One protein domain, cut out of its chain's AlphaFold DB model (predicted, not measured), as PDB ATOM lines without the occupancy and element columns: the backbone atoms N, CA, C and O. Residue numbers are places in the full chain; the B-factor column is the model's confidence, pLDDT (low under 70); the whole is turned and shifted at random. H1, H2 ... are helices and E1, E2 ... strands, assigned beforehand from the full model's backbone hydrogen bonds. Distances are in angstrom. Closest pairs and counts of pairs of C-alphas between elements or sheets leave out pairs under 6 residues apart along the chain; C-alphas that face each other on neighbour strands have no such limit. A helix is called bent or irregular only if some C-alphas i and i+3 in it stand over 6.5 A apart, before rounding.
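What this domain is: This is residues 25 to 119 of the 126 residues of an uncharacterized protein of Trichinella patagoniensis (UniProt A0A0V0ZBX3). With little regular structure, two separate strand hairpins, E3 with E4 and the smaller E1 with E2, lie toward opposite ends of the longest axis, with helix H1 between them and long loops beyond. The 95 printed residues hold E1, E2, H1, E3, E4 in that order; both two-stranded sheets are antiparallel, the class is mixed, and named elements hold only 28 residues. It is only just compact, close to loose: radius of gyration of the C-alphas 14.5 A, spans 43 by 36 by 21 A.

How they stand to each other: E3, residues 90 to 95, and E4, residues 113 to 118, form an antiparallel hairpin at 164 degrees; N 91 and O 117, 2.9 A, are within hydrogen-bond range. The closest C-alphas of E3 and H1, residues 75 to 84, are those of Lys 90 and Ser 82, 6.8 A apart. H1 is irregular, C-alphas 79 and 82 being 7.4 A apart; 4 of 6 O i to N i+4 pairs are within range. E1, residues 41 to 43, and E2, residues 52 to 54, form an antiparallel hairpin at 159 degrees, with N 43 and O 52 2.9 A apart; both are apart from E3 and E4.

Where its parts are: E3 measures 16.6 A, E4 16.7 A, H1 14.2 A. E1 begins at C-alpha 41 (-5.447, 9.882, 91.117); E4 ends at C-alpha 118 (11.606, 3.555, 102.303).

The domain as a whole: The farthest C-alphas, of Glu 59 and Gly 104, are 44.4 A apart. Links E2 to H1 and E3 to E4 are long. The printed part has no cut; no printed residue is under 70 in pLDDT.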
ATOM      1  N   THR A  25       4.062   8.069 106.641       82.69
ATOM      2  CA  THR A  25       3.923   7.179 105.491       82.69
ATOM      3  C   THR A  25       4.518   7.801 104.233       82.69
ATOM      4  O   THR A  25       4.757   9.007 104.133       82.69
ATOM      5  N   SER A  26       4.831   6.929 103.284       85.31
ATOM      6  CA  SER A  26       5.197   7.260 101.903       85.31
ATOM      7  C   SER A  26       4.308   6.513 100.906       85.31
ATOM      8  O   SER A  26       4.580   6.518  99.708       85.31
ATOM      9  N   LYS A  27       3.280   5.815 101.402       90.25
ATOM     10  CA  LYS A  27       2.321   5.081 100.584       90.25
ATOM     11  C   LYS A  27       1.239   6.023 100.079       90.25
ATOM     12  O   LYS A  27       0.915   7.016 100.736       90.25
ATOM     13  N   CYS A  28       0.629   5.665  98.953       94.06
ATOM     14  CA  CYS A  28      -0.636   6.275  98.568       94.06
ATOM     15  C   CYS A  28      -1.681   6.016  99.663       94.06
ATOM     16  O   CYS A  28      -1.579   5.061 100.437       94.06
ATOM     17  N   GLN A  29      -2.655   6.911  99.765       95.44
ATOM     18  CA  GLN A  29      -3.691   6.845 100.789       95.44
ATOM     19  C   GLN A  29      -5.068   6.989 100.150       95.44
ATOM     20  O   GLN A  29      -5.210   7.607  99.090       95.44
ATOM     21  N   VAL A  30      -6.099   6.491 100.827       95.81
ATOM     22  CA  VAL A  30      -7.489   6.813 100.484       95.81
ATOM     23  C   VAL A  30      -7.736   8.322 100.591       95.81
ATOM     24  O   VAL A  30      -6.929   9.063 101.155       95.81
ATOM     25  N   ALA A  31      -8.870   8.794 100.068       96.12
ATOM     26  CA  ALA A  31      -9.163  10.221  99.932       96.12
ATOM     27  C   ALA A  31      -8.919  11.038 101.211       96.12
ATOM     28  O   ALA A  31      -8.277  12.083 101.135       96.12
ATOM     29  N   ALA A  32      -9.351  10.528 102.369       95.12
ATOM     30  CA  ALA A  32      -9.212  11.178 103.675       95.12
ATOM     31  C   ALA A  32      -7.792  11.127 104.279       95.12
ATOM     32  O   ALA A  32      -7.558  11.725 105.324       95.12
ATOM     33  N   GLY A  33      -6.838  10.425 103.658       93.62
ATOM     34  CA  GLY A  33      -5.470  10.321 104.177       93.62
ATOM     35  C   GLY A  33      -5.355   9.515 105.478       93.62
ATOM     36  O   GLY A  33      -4.461   9.781 106.276       93.62
ATOM     37  N   ASN A  34      -6.276   8.582 105.730       92.19
ATOM     38  CA  ASN A  34      -6.370   7.825 106.985       92.19
ATOM     39  C   ASN A  34      -6.257   6.297 106.812       92.19
ATOM     40  O   ASN A  34      -6.435   5.565 107.783       92.19
ATOM     41  N   ALA A  35      -5.974   5.822 105.599       92.50
ATOM     42  CA  ALA A  35      -5.730   4.417 105.290       92.50
ATOM     43  C   ALA A  35      -4.885   4.288 104.017       92.50
ATOM     44  O   ALA A  35      -5.023   5.095 103.090       92.50
ATOM     45  N   ASP A  36      -4.048   3.251 103.971       94.06
ATOM     46  CA  ASP A  36      -3.220   2.916 102.812       94.06
ATOM     47  C   ASP A  36      -4.081   2.593 101.580       94.06
ATOM     48  O   ASP A  36      -5.155   1.999 101.682       94.06
ATOM     49  N   ALA A  37      -3.582   2.969 100.406       94.31
ATOM     50  CA  ALA A  37      -4.135   2.605  99.108       94.31
ATOM     51  C   ALA A  37      -2.996   2.276  98.138       94.31
ATOM     52  O   ALA A  37      -1.900   2.826  98.260       94.31
ATOM     53  N   ASP A  38      -3.262   1.432  97.142       94.75
ATOM     54  CA  ASP A  38      -2.262   1.092  96.120       94.75
ATOM     55  C   ASP A  38      -1.997   2.260  95.163       94.75
ATOM     56  O   ASP A  38      -0.882   2.451  94.679       94.75
ATOM     57  N   TRP A  39      -3.020   3.077  94.906       96.44
ATOM     58  CA  TRP A  39      -2.927   4.259  94.059       96.44
ATOM     59  C   TRP A  39      -3.941   5.325  94.474       96.44
ATOM     60  O   TRP A  39      -4.931   5.053  95.151       96.44
ATOM     61  N   ALA A  40      -3.695   6.561  94.053       96.50
ATOM     62  CA  ALA A  40      -4.642   7.663  94.146       96.50
ATOM     63  C   ALA A  40      -4.420   8.599  92.956       96.50
ATOM     64  O   ALA A  40      -3.288   8.983  92.663       96.50
ATOM     65  N   ILE A  41      -5.493   8.968  92.262       97.38
ATOM     66  CA  ILE A  41      -5.447   9.882  91.117       97.38
ATOM     67  C   ILE A  41      -6.318  11.083  91.446       97.38
ATOM     68  O   ILE A  41      -7.460  10.924  91.867       97.38
ATOM     69  N   LEU A  42      -5.801  12.290  91.234       97.25
ATOM     70  CA  LEU A  42      -6.541  13.525  91.464       97.25
ATOM     71  C   LEU A  42      -6.573  14.378  90.204       97.25
ATOM     72  O   LEU A  42      -5.544  14.640  89.584       97.25
ATOM     73  N   TYR A  43      -7.767  14.846  89.862       97.50
ATOM     74  CA  TYR A  43      -7.983  15.855  88.842       97.50
ATOM     75  C   TYR A  43      -8.380  17.169  89.511       97.50
ATOM     76  O   TYR A  43      -9.422  17.257  90.163       97.50
ATOM     77  N   LYS A  44      -7.550  18.199  89.333       97.00
ATOM     78  CA  LYS A  44      -7.807  19.554  89.827       97.00
ATOM     79  C   LYS A  44      -8.153  20.470  88.650       97.00
ATOM     80  O   LYS A  44      -7.260  20.747  87.844       97.00
ATOM     81  N   PRO A  45      -9.394  20.973  88.547       96.69
ATOM     82  CA  PRO A  45      -9.756  21.907  87.488       96.69
ATOM     83  C   PRO A  45      -8.893  23.189  87.510       96.69
ATOM     84  O   PRO A  45      -8.335  23.560  88.556       96.69
ATOM     85  N   PRO A  46      -8.753  23.889  86.368       97.06
ATOM     86  CA  PRO A  46      -8.172  25.231  86.329       97.06
ATOM     87  C   PRO A  46      -8.954  26.196  87.233       97.06
ATOM     88  O   PRO A  46     -10.173  26.124  87.291       97.06
ATOM     89  N   GLY A  47      -8.262  27.087  87.948       96.44
ATOM     90  CA  GLY A  47      -8.891  28.054  88.866       96.44
ATOM     91  C   GLY A  47      -9.340  27.487  90.219       96.44
ATOM     92  O   GLY A  47      -9.435  28.241  91.182       96.44
ATOM     93  N   GLU A  48      -9.520  26.170  90.331       96.56
ATOM     94  CA  GLU A  48      -9.983  25.528  91.562       96.56
ATOM     95  C   GLU A  48      -8.835  25.116  92.491       96.56
ATOM     96  O   GLU A  48      -7.759  24.693  92.045       96.56
ATOM     97  N   LYS A  49      -9.081  25.223  93.802       95.19
ATOM     98  CA  LYS A  49      -8.169  24.749  94.862       95.19
ATOM     99  C   LYS A  49      -8.424  23.292  95.232       95.19
ATOM    100  O   LYS A  49      -7.492  22.542  95.528       95.19
ATOM    101  N   THR A  50      -9.690  22.892  95.186       94.25
ATOM    102  CA  THR A  50     -10.101  21.500  95.338       94.25
ATOM    103  C   THR A  50     -10.153  20.795  93.980       94.25
ATOM    104  O   THR A  50     -10.058  21.413  92.918       94.25
ATOM    105  N   GLY A  51     -10.278  19.477  94.014       96.06
ATOM    106  CA  GLY A  51     -10.387  18.632  92.837       96.06
ATOM    107  C   GLY A  51     -11.321  17.461  93.089       96.06
ATOM    108  O   GLY A  51     -12.014  17.389  94.104       96.06
ATOM    109  N   LYS A  52     -11.316  16.514  92.158       97.75
ATOM    110  CA  LYS A  52     -11.903  15.193  92.360       97.75
ATOM    111  C   LYS A  52     -10.797  14.165  92.478       97.75
ATOM    112  O   LYS A  52      -9.771  14.285  91.811       97.75
ATOM    113  N   ILE A  53     -11.016  13.161  93.309       97.94
ATOM    114  CA  ILE A  53     -10.085  12.071  93.548       97.94
ATOM    115  C   ILE A  53     -10.738  10.734  93.204       97.94
ATOM    116  O   ILE A  53     -11.928  10.521  93.438       97.94
ATOM    117  N   LEU A  54      -9.937   9.849  92.631       98.19
ATOM    118  CA  LEU A  54     -10.245   8.455  92.386       98.19
ATOM    119  C   LEU A  54      -9.222   7.614  93.155       98.19
ATOM    120  O   LEU A  54      -8.018   7.859  93.073       98.19
ATOM    121  N   VAL A  55      -9.709   6.643  93.915       97.38
ATOM    122  CA  VAL A  55      -8.913   5.703  94.718       97.38
ATOM    123  C   VAL A  55      -9.484   4.294  94.519       97.38
ATOM    124  O   VAL A  55     -10.648   4.188  94.120       97.38
ATOM    125  N   PRO A  56      -8.717   3.217  94.780       96.25
ATOM    126  CA  PRO A  56      -9.210   1.846  94.719       96.25
ATOM    127  C   PRO A  56     -10.552   1.665  95.451       96.25
ATOM    128  O   PRO A  56     -10.738   2.205  96.537       96.25
ATOM    129  N   ALA A  57     -11.515   0.921  94.899       92.88
ATOM    130  CA  ALA A  57     -11.448   0.116  93.669       92.88
ATOM    131  C   ALA A  57     -11.589   0.905  92.344       92.88
ATOM    132  O   ALA A  57     -11.524   0.315  91.271       92.88
ATOM    133  N   GLY A  58     -11.730   2.234  92.389       88.81
ATOM    134  CA  GLY A  58     -11.789   3.084  91.195       88.81
ATOM    135  C   GLY A  58     -13.178   3.226  90.571       88.81
ATOM    136  O   GLY A  58     -13.278   3.534  89.387       88.81
ATOM    137  N   GLU A  59     -14.241   3.023  91.348       90.31
ATOM    138  CA  GLU A  59     -15.619   3.000  90.838       90.31
ATOM    139  C   GLU A  59     -16.134   4.376  90.384       90.31
ATOM    140  O   GLU A  59     -16.799   4.479  89.355       90.31
ATOM    141  N   ALA A  60     -15.834   5.448  91.130       94.69
ATOM    142  CA  ALA A  60     -16.309   6.792  90.809       94.69
ATOM    143  C   ALA A  60     -15.394   7.898  91.347       94.69
ATOM    144  O   ALA A  60     -14.819   7.799  92.431       94.69
ATOM    145  N   TRP A  61     -15.317   9.001  90.600       97.31
ATOM    146  CA  TRP A  61     -14.651  10.224  91.043       97.31
ATOM    147  C   TRP A  61     -15.439  10.890  92.174       97.31
ATOM    148  O   TRP A  61     -16.564  11.348  91.963       97.31
ATOM    149  N   ALA A  62     -14.818  11.022  93.342       96.38
ATOM    150  CA  ALA A  62     -15.384  11.699  94.505       96.38
ATOM    151  C   ALA A  62     -14.754  13.091  94.699       96.38
ATOM    152  O   ALA A  62     -13.648  13.334  94.214       96.38
ATOM    153  N   PRO A  63     -15.409  14.032  95.400       96.44
ATOM    154  CA  PRO A  63     -14.762  15.272  95.825       96.44
ATOM    155  C   PRO A  63     -13.506  14.989  96.666       96.44
ATOM    156  O   PRO A  63     -13.537  14.139  97.556       96.44
ATOM    157  N   ASN A  64     -12.404  15.700  96.410       96.88
ATOM    158  CA  ASN A  64     -11.254  15.670  97.315       96.88
ATOM    159  C   ASN A  64     -11.651  16.362  98.635       96.88
ATOM    160  O   ASN A  64     -12.212  17.459  98.582       96.88
ATOM    161  N   PRO A  65     -11.383  15.763  99.810       96.56
ATOM    162  CA  PRO A  65     -11.962  16.226 101.075       96.56
ATOM    163  C   PRO A  65     -11.446  17.588 101.543       96.56
ATOM    164  O   PRO A  65     -12.087  18.226 102.369       96.56
ATOM    165  N   GLN A  66     -10.300  18.033 101.028       97.25
ATOM    166  CA  GLN A  66      -9.680  19.313 101.358       97.25
ATOM    167  C   GLN A  66      -9.186  20.009 100.091       97.25
ATOM    168  O   GLN A  66      -9.088  19.402  99.021       97.25
ATOM    169  N   ASN A  67      -8.823  21.279 100.200       97.00
ATOM    170  CA  ASN A  67      -8.036  21.905  99.146       97.00
ATOM    171  C   ASN A  67      -6.647  21.256  99.060       97.00
ATOM    172  O   ASN A  67      -6.103  20.820 100.074       97.00
ATOM    173  N   LEU A  68      -6.063  21.211  97.860       94.62
ATOM    174  CA  LEU A  68      -4.801  20.500  97.630       94.62
ATOM    175  C   LEU A  68      -3.606  21.125  98.373       94.62
ATOM    176  O   LEU A  68      -2.628  20.431  98.635       94.62
ATOM    177  N   GLU A  69      -3.667  22.419  98.701       93.44
ATOM    178  CA  GLU A  69      -2.643  23.108  99.492       93.44
ATOM    179  C   GLU A  69      -2.724  22.843 101.002       93.44
ATOM    180  O   GLU A  69      -1.823  23.260 101.734       93.44
ATOM    181  N   ASN A  70      -3.789  22.195 101.491       95.19
ATOM    182  CA  ASN A  70      -3.908  21.900 102.913       95.19
ATOM    183  C   ASN A  70      -2.827  20.896 103.332       95.19
ATOM    184  O   ASN A  70      -2.563  19.915 102.652       95.19
ATOM    185  N   ALA A  71      -2.195  21.106 104.483       91.56
ATOM    186  CA  ALA A  71      -1.073  20.259 104.893       91.56
ATOM    187  C   ALA A  71      -1.499  18.896 105.478       91.56
ATOM    188  O   ALA A  71      -0.635  18.123 105.892       91.56
ATOM    189  N   ARG A  72      -2.807  18.621 105.602       91.25
ATOM    190  CA  ARG A  72      -3.374  17.457 106.312       91.25
ATOM    191  C   ARG A  72      -4.714  17.009 105.717       91.25
ATOM    192  O   ARG A  72      -5.259  17.656 104.826       91.25
ATOM    193  N   ASP A  73      -5.241  15.903 106.237       92.94
ATOM    194  CA  ASP A  73      -6.624  15.436 106.033       92.94
ATOM    195  C   ASP A  73      -7.015  15.133 104.573       92.94
ATOM    196  O   ASP A  73      -8.192  15.144 104.209       92.94
ATOM    197  N   HIS A  74      -6.028  14.848 103.718       95.19
ATOM    198  CA  HIS A  74      -6.246  14.290 102.386       95.19
ATOM    199  C   HIS A  74      -5.067  13.429 101.912       95.19
ATOM    200  O   HIS A  74      -3.943  13.545 102.409       95.19
ATOM    201  N   SER A  75      -5.320  12.590 100.901       95.25
ATOM    202  CA  SER A  75      -4.378  11.582 100.389       95.25
ATOM    203  C   SER A  75      -2.967  12.119 100.084       95.25
ATOM    204  O   SER A  75      -1.974  11.625 100.617       95.25
ATOM    205  N   PHE A  76      -2.871  13.174  99.268       94.50
ATOM    206  CA  PHE A  76      -1.592  13.716  98.788       94.50
ATOM    207  C   PHE A  76      -0.738  14.371  99.883       94.50
ATOM    208  O   PHE A  76       0.480  14.206  99.871       94.50
ATOM    209  N   ALA A  77      -1.352  15.070 100.845       94.44
ATOM    210  CA  ALA A  77      -0.624  15.621 101.987       94.44
ATOM    211  C   ALA A  77      -0.037  14.498 102.842       94.44
ATOM    212  O   ALA A  77       1.130  14.550 103.224       94.44
ATOM    213  N   LYS A  78      -0.828  13.445 103.081       94.06
ATOM    214  CA  LYS A  78      -0.387  12.310 103.883       94.06
ATOM    215  C   LYS A  78       0.722  11.503 103.202       94.06
ATOM    216  O   LYS A  78       1.690  11.140 103.860       94.06
ATOM    217  N   ALA A  79       0.637  11.286 101.889       93.38
ATOM    218  CA  ALA A  79       1.674  10.586 101.125       93.38
ATOM    219  C   ALA A  79       3.025  11.333 101.113       93.38
ATOM    220  O   ALA A  79       4.083  10.705 101.092       93.38
ATOM    221  N   LEU A  80       3.000  12.673 101.145       93.44
ATOM    222  CA  LEU A  80       4.196  13.526 101.174       93.44
ATOM    223  C   LEU A  80       4.663  13.889 102.594       93.44
ATOM    224  O   LEU A  80       5.692  14.554 102.743       93.44
ATOM    225  N   GLU A  81       3.952  13.449 103.634       91.62
ATOM    226  CA  GLU A  81       4.202  13.831 105.029       91.62
ATOM    227  C   GLU A  81       5.647  13.543 105.449       91.62
ATOM    228  O   GLU A  81       6.311  14.397 106.035       91.62
ATOM    229  N   SER A  82       6.163  12.367 105.085       88.81
ATOM    230  CA  SER A  82       7.516  11.952 105.455       88.81
ATOM    231  C   SER A  82       8.631  12.725 104.741       88.81
ATOM    232  O   SER A  82       9.709  12.913 105.311       88.81
ATOM    233  N   VAL A  83       8.372  13.221 103.527       90.00
ATOM    234  CA  VAL A  83       9.287  14.116 102.798       90.00
ATOM    235  C   VAL A  83       9.304  15.486 103.464       90.00
ATOM    236  O   VAL A  83      10.374  16.026 103.734       90.00
ATOM    237  N   ALA A  84       8.126  16.030 103.782       89.00
ATOM    238  CA  ALA A  84       7.998  17.338 104.415       89.00
ATOM    239  C   ALA A  84       8.588  17.376 105.838       89.00
ATOM    240  O   ALA A  84       9.135  18.397 106.247       89.00
ATOM    241  N   GLN A  85       8.495  16.269 106.582       88.12
ATOM    242  CA  GLN A  85       8.984  16.156 107.963       88.12
ATOM    243  C   GLN A  85      10.403  15.572 108.076       88.12
ATOM    244  O   GLN A  85      10.892  15.393 109.189       88.12
ATOM    245  N   ASN A  86      11.081  15.304 106.952       86.94
ATOM    246  CA  ASN A  86      12.454  14.787 106.903       86.94
ATOM    247  C   ASN A  86      12.659  13.495 107.725       86.94
ATOM    248  O   ASN A  86      13.543  13.404 108.581       86.94
ATOM    249  N   HIS A  87      11.819  12.487 107.484       88.06
ATOM    250  CA  HIS A  87      11.906  11.209 108.189       88.06
ATOM    251  C   HIS A  87      13.231  10.483 107.906       88.06
ATOM    252  O   HIS A  87      13.566  10.227 106.752       88.06
ATOM    253  N   ALA A  88      13.941  10.043 108.951       87.25
ATOM    254  CA  ALA A  88      15.284   9.464 108.823       87.25
ATOM    255  C   ALA A  88      15.363   8.226 107.904       87.25
ATOM    256  O   ALA A  88      16.365   8.018 107.224       87.25
ATOM    257  N   ALA A  89      14.302   7.413 107.868       88.31
ATOM    258  CA  ALA A  89      14.237   6.204 107.044       88.31
ATOM    259  C   ALA A  89      13.683   6.436 105.625       88.31
ATOM    260  O   ALA A  89      13.553   5.481 104.866       88.31
ATOM    261  N   LYS A  90      13.311   7.669 105.255       88.12
ATOM    262  CA  LYS A  90      12.776   7.962 103.920       88.12
ATOM    263  C   LYS A  90      13.806   8.734 103.113       88.12
ATOM    264  O   LYS A  90      14.317   9.769 103.531       88.12
ATOM    265  N   ARG A  91      14.110   8.224 101.927       91.12
ATOM    266  CA  ARG A  91      14.938   8.904 100.928       91.12
ATOM    267  C   ARG A  91      14.025   9.382  99.817       91.12
ATOM    268  O   ARG A  91      13.056   8.703  99.495       91.12
ATOM    269  N   PHE A  92      14.325  10.517  99.203       92.94
ATOM    270  CA  PHE A  92      13.539  10.972  98.067       92.94
ATOM    271  C   PHE A  92      14.388  11.674  97.017       92.94
ATOM    272  O   PHE A  92      15.440  12.239  97.310       92.94
ATOM    273  N   PHE A  93      13.892  11.639  95.786       93.75
ATOM    274  CA  PHE A  93      14.390  12.416  94.665       93.75
ATOM    275  C   PHE A  93      13.233  13.224  94.084       93.75
ATOM    276  O   PHE A  93      12.214  12.655  93.697       93.75
ATOM    277  N   ALA A  94      13.385  14.545  94.024       93.38
ATOM    278  CA  ALA A  94      12.398  15.447  93.448       93.38
ATOM    279  C   ALA A  94      12.936  16.069  92.159       93.38
ATOM    280  O   ALA A  94      14.080  16.519  92.110       93.38
ATOM    281  N   TYR A  95      12.097  16.137  91.127       91.88
ATOM    282  CA  TYR A  95      12.421  16.795  89.866       91.88
ATOM    283  C   TYR A  95      11.385  17.865  89.538       91.88
ATOM    284  O   TYR A  95      10.180  17.694  89.736       91.88
ATOM    285  N   ASN A  96      11.870  19.003  89.051       92.25
ATOM    286  CA  ASN A  96      11.057  20.147  88.676       92.25
ATOM    287  C   ASN A  96      11.876  21.036  87.727       92.25
ATOM    288  O   ASN A  96      13.042  21.319  87.986       92.25
ATOM    289  N   ASN A  97      11.270  21.493  86.638       91.94
ATOM    290  CA  ASN A  97      11.908  22.383  85.666       91.94
ATOM    291  C   ASN A  97      12.034  23.847  86.107       91.94
ATOM    292  O   ASN A  97      12.735  24.625  85.466       91.94
ATOM    293  N   ALA A  98      11.347  24.205  87.188       89.75
ATOM    294  CA  ALA A  98      11.412  25.482  87.881       89.75
ATOM    295  C   ALA A  98      11.332  25.199  89.390       89.75
ATOM    296  O   ALA A  98      10.295  25.406  90.029       89.75
ATOM    297  N   ALA A  99      12.395  24.603  89.933       88.00
ATOM    298  CA  ALA A  99      12.472  24.282  91.352       88.00
ATOM    299  C   ALA A  99      12.438  25.574  92.197       88.00
ATOM    300  O   ALA A  99      13.173  26.516  91.887       88.00
ATOM    301  N   PRO A 100      11.608  25.646  93.257       87.38
ATOM    302  CA  PRO A 100      11.607  26.790  94.164       87.38
ATOM    303  C   PRO A 100      13.007  27.040  94.741       87.38
ATOM    304  O   PRO A 100      13.694  26.097  95.126       87.38
ATOM    305  N   GLY A 101      13.439  28.302  94.790       87.56
ATOM    306  CA  GLY A 101      14.750  28.683  95.333       87.56
ATOM    307  C   GLY A 101      15.951  28.442  94.409       87.56
ATOM    308  O   GLY A 101      17.068  28.783  94.784       87.56
ATOM    309  N   VAL A 102      15.748  27.909  93.197       85.06
ATOM    310  CA  VAL A 102      16.806  27.742  92.186       85.06
ATOM    311  C   VAL A 102      16.642  28.792  91.086       85.06
ATOM    312  O   VAL A 102      15.585  28.894  90.464       85.06
ATOM    313  N   ILE A 103      17.696  29.572  90.822       83.38
ATOM    314  CA  ILE A 103      17.704  30.645  89.815       83.38
ATOM    315  C   ILE A 103      18.601  30.241  88.639       83.38
ATOM    316  O   ILE A 103      19.655  29.643  88.826       83.38
ATOM    317  N   GLY A 104      18.186  30.567  87.412       80.56
ATOM    318  CA  GLY A 104      19.016  30.420  86.208       80.56
ATOM    319  C   GLY A 104      19.096  29.007  85.615       80.56
ATOM    320  O   GLY A 104      19.594  28.855  84.504       80.56
ATOM    321  N   ILE A 105      18.558  27.987  86.289       79.69
ATOM    322  CA  ILE A 105      18.514  26.606  85.787       79.69
ATOM    323  C   ILE A 105      17.081  26.268  85.367       79.69
ATOM    324  O   ILE A 105      16.175  26.228  86.198       79.69
ATOM    325  N   LYS A 106      16.880  26.007  84.070       81.69
ATOM    326  CA  LYS A 106      15.624  25.496  83.499       81.69
ATOM    327  C   LYS A 106      15.914  24.270  82.644       81.69
ATOM    328  O   LYS A 106      16.775  24.312  81.768       81.69
ATOM    329  N   THR A 107      15.185  23.187  82.883       83.88
ATOM    330  CA  THR A 107      15.258  21.971  82.058       83.88
ATOM    331  C   THR A 107      14.149  21.977  80.997       83.88
ATOM    332  O   THR A 107      13.200  22.754  81.085       83.88
ATOM    333  N   LYS A 108      14.274  21.137  79.956       87.56
ATOM    334  CA  LYS A 108      13.312  21.101  78.833       87.56
ATOM    335  C   LYS A 108      11.970  20.441  79.181       87.56
ATOM    336  O   LYS A 108      10.962  20.764  78.564       87.56
ATOM    337  N   SER A 109      11.956  19.498  80.124       90.75
ATOM    338  CA  SER A 109      10.718  18.838  80.564       90.75
ATOM    339  C   SER A 109       9.867  19.817  81.367       90.75
ATOM    340  O   SER A 109      10.424  20.593  82.124       90.75
ATOM    341  N   ASN A 110       8.538  19.784  81.246       90.75
ATOM    342  CA  ASN A 110       7.637  20.554  82.121       90.75
ATOM    343  C   ASN A 110       7.065  19.718  83.274       90.75
ATOM    344  O   ASN A 110       6.373  20.251  84.144       90.75
ATOM    345  N   SER A 111       7.357  18.416  83.291       92.69
ATOM    346  CA  SER A 111       6.880  17.505  84.325       92.69
ATOM    347  C   SER A 111       7.591  17.756  85.651       92.69
ATOM    348  O   SER A 111       8.766  18.133  85.702       92.69
ATOM    349  N   LYS A 112       6.864  17.512  86.741       93.00
ATOM    350  CA  LYS A 112       7.354  17.603  88.115       93.00
ATOM    351  C   LYS A 112       6.971  16.327  88.846       93.00
ATOM    352  O   LYS A 112       5.942  15.734  88.526       93.00
ATOM    353  N   GLY A 113       7.754  15.932  89.836       93.62
ATOM    354  CA  GLY A 113       7.420  14.767  90.638       93.62
ATOM    355  C   GLY A 113       8.422  14.496  91.743       93.62
ATOM    356  O   GLY A 113       9.469  15.138  91.832       93.62
ATOM    357  N   VAL A 114       8.067  13.531  92.585       94.19
ATOM    358  CA  VAL A 114       8.881  13.045  93.697       94.19
ATOM    359  C   VAL A 114       8.839  11.520  93.679       94.19
ATOM    360  O   VAL A 114       7.763  10.935  93.608       94.19
ATOM    361  N   LEU A 115      10.006  10.886  93.734       94.56
ATOM    362  CA  LEU A 115      10.165   9.463  94.012       94.56
ATOM    363  C   LEU A 115      10.586   9.317  95.474       94.56
ATOM    364  O   LEU A 115      11.577   9.927  95.871       94.56
ATOM    365  N   ILE A 116       9.854   8.523  96.254       93.75
ATOM    366  CA  ILE A 116      10.136   8.278  97.674       93.75
ATOM    367  C   ILE A 116      10.485   6.804  97.856       93.75
ATOM    368  O   ILE A 116       9.781   5.927  97.364       93.75
ATOM    369  N   LEU A 117      11.570   6.545  98.573       91.25
ATOM    370  CA  LEU A 117      12.065   5.223  98.922       91.25
ATOM    371  C   LEU A 117      12.032   5.075 100.439       91.25
ATOM    372  O   LEU A 117      12.482   5.962 101.170       91.25
ATOM    373  N   ASP A 118      11.528   3.940 100.902       87.75
ATOM    374  CA  ASP A 118      11.606   3.555 102.303       87.75
ATOM    375  C   ASP A 118      12.800   2.629 102.527       87.75
ATOM    376  O   ASP A 118      12.896   1.571 101.911       87.75
ATOM    377  N   THR A 119      13.715   3.030 103.405       87.75
ATOM    378  CA  THR A 119      14.906   2.251 103.752       87.75
ATOM    379  C   THR A 119      14.792   1.591 105.120       87.75
ATOM    380  O   THR A 119      15.786   1.060 105.609       87.75
TER     381      THR A 119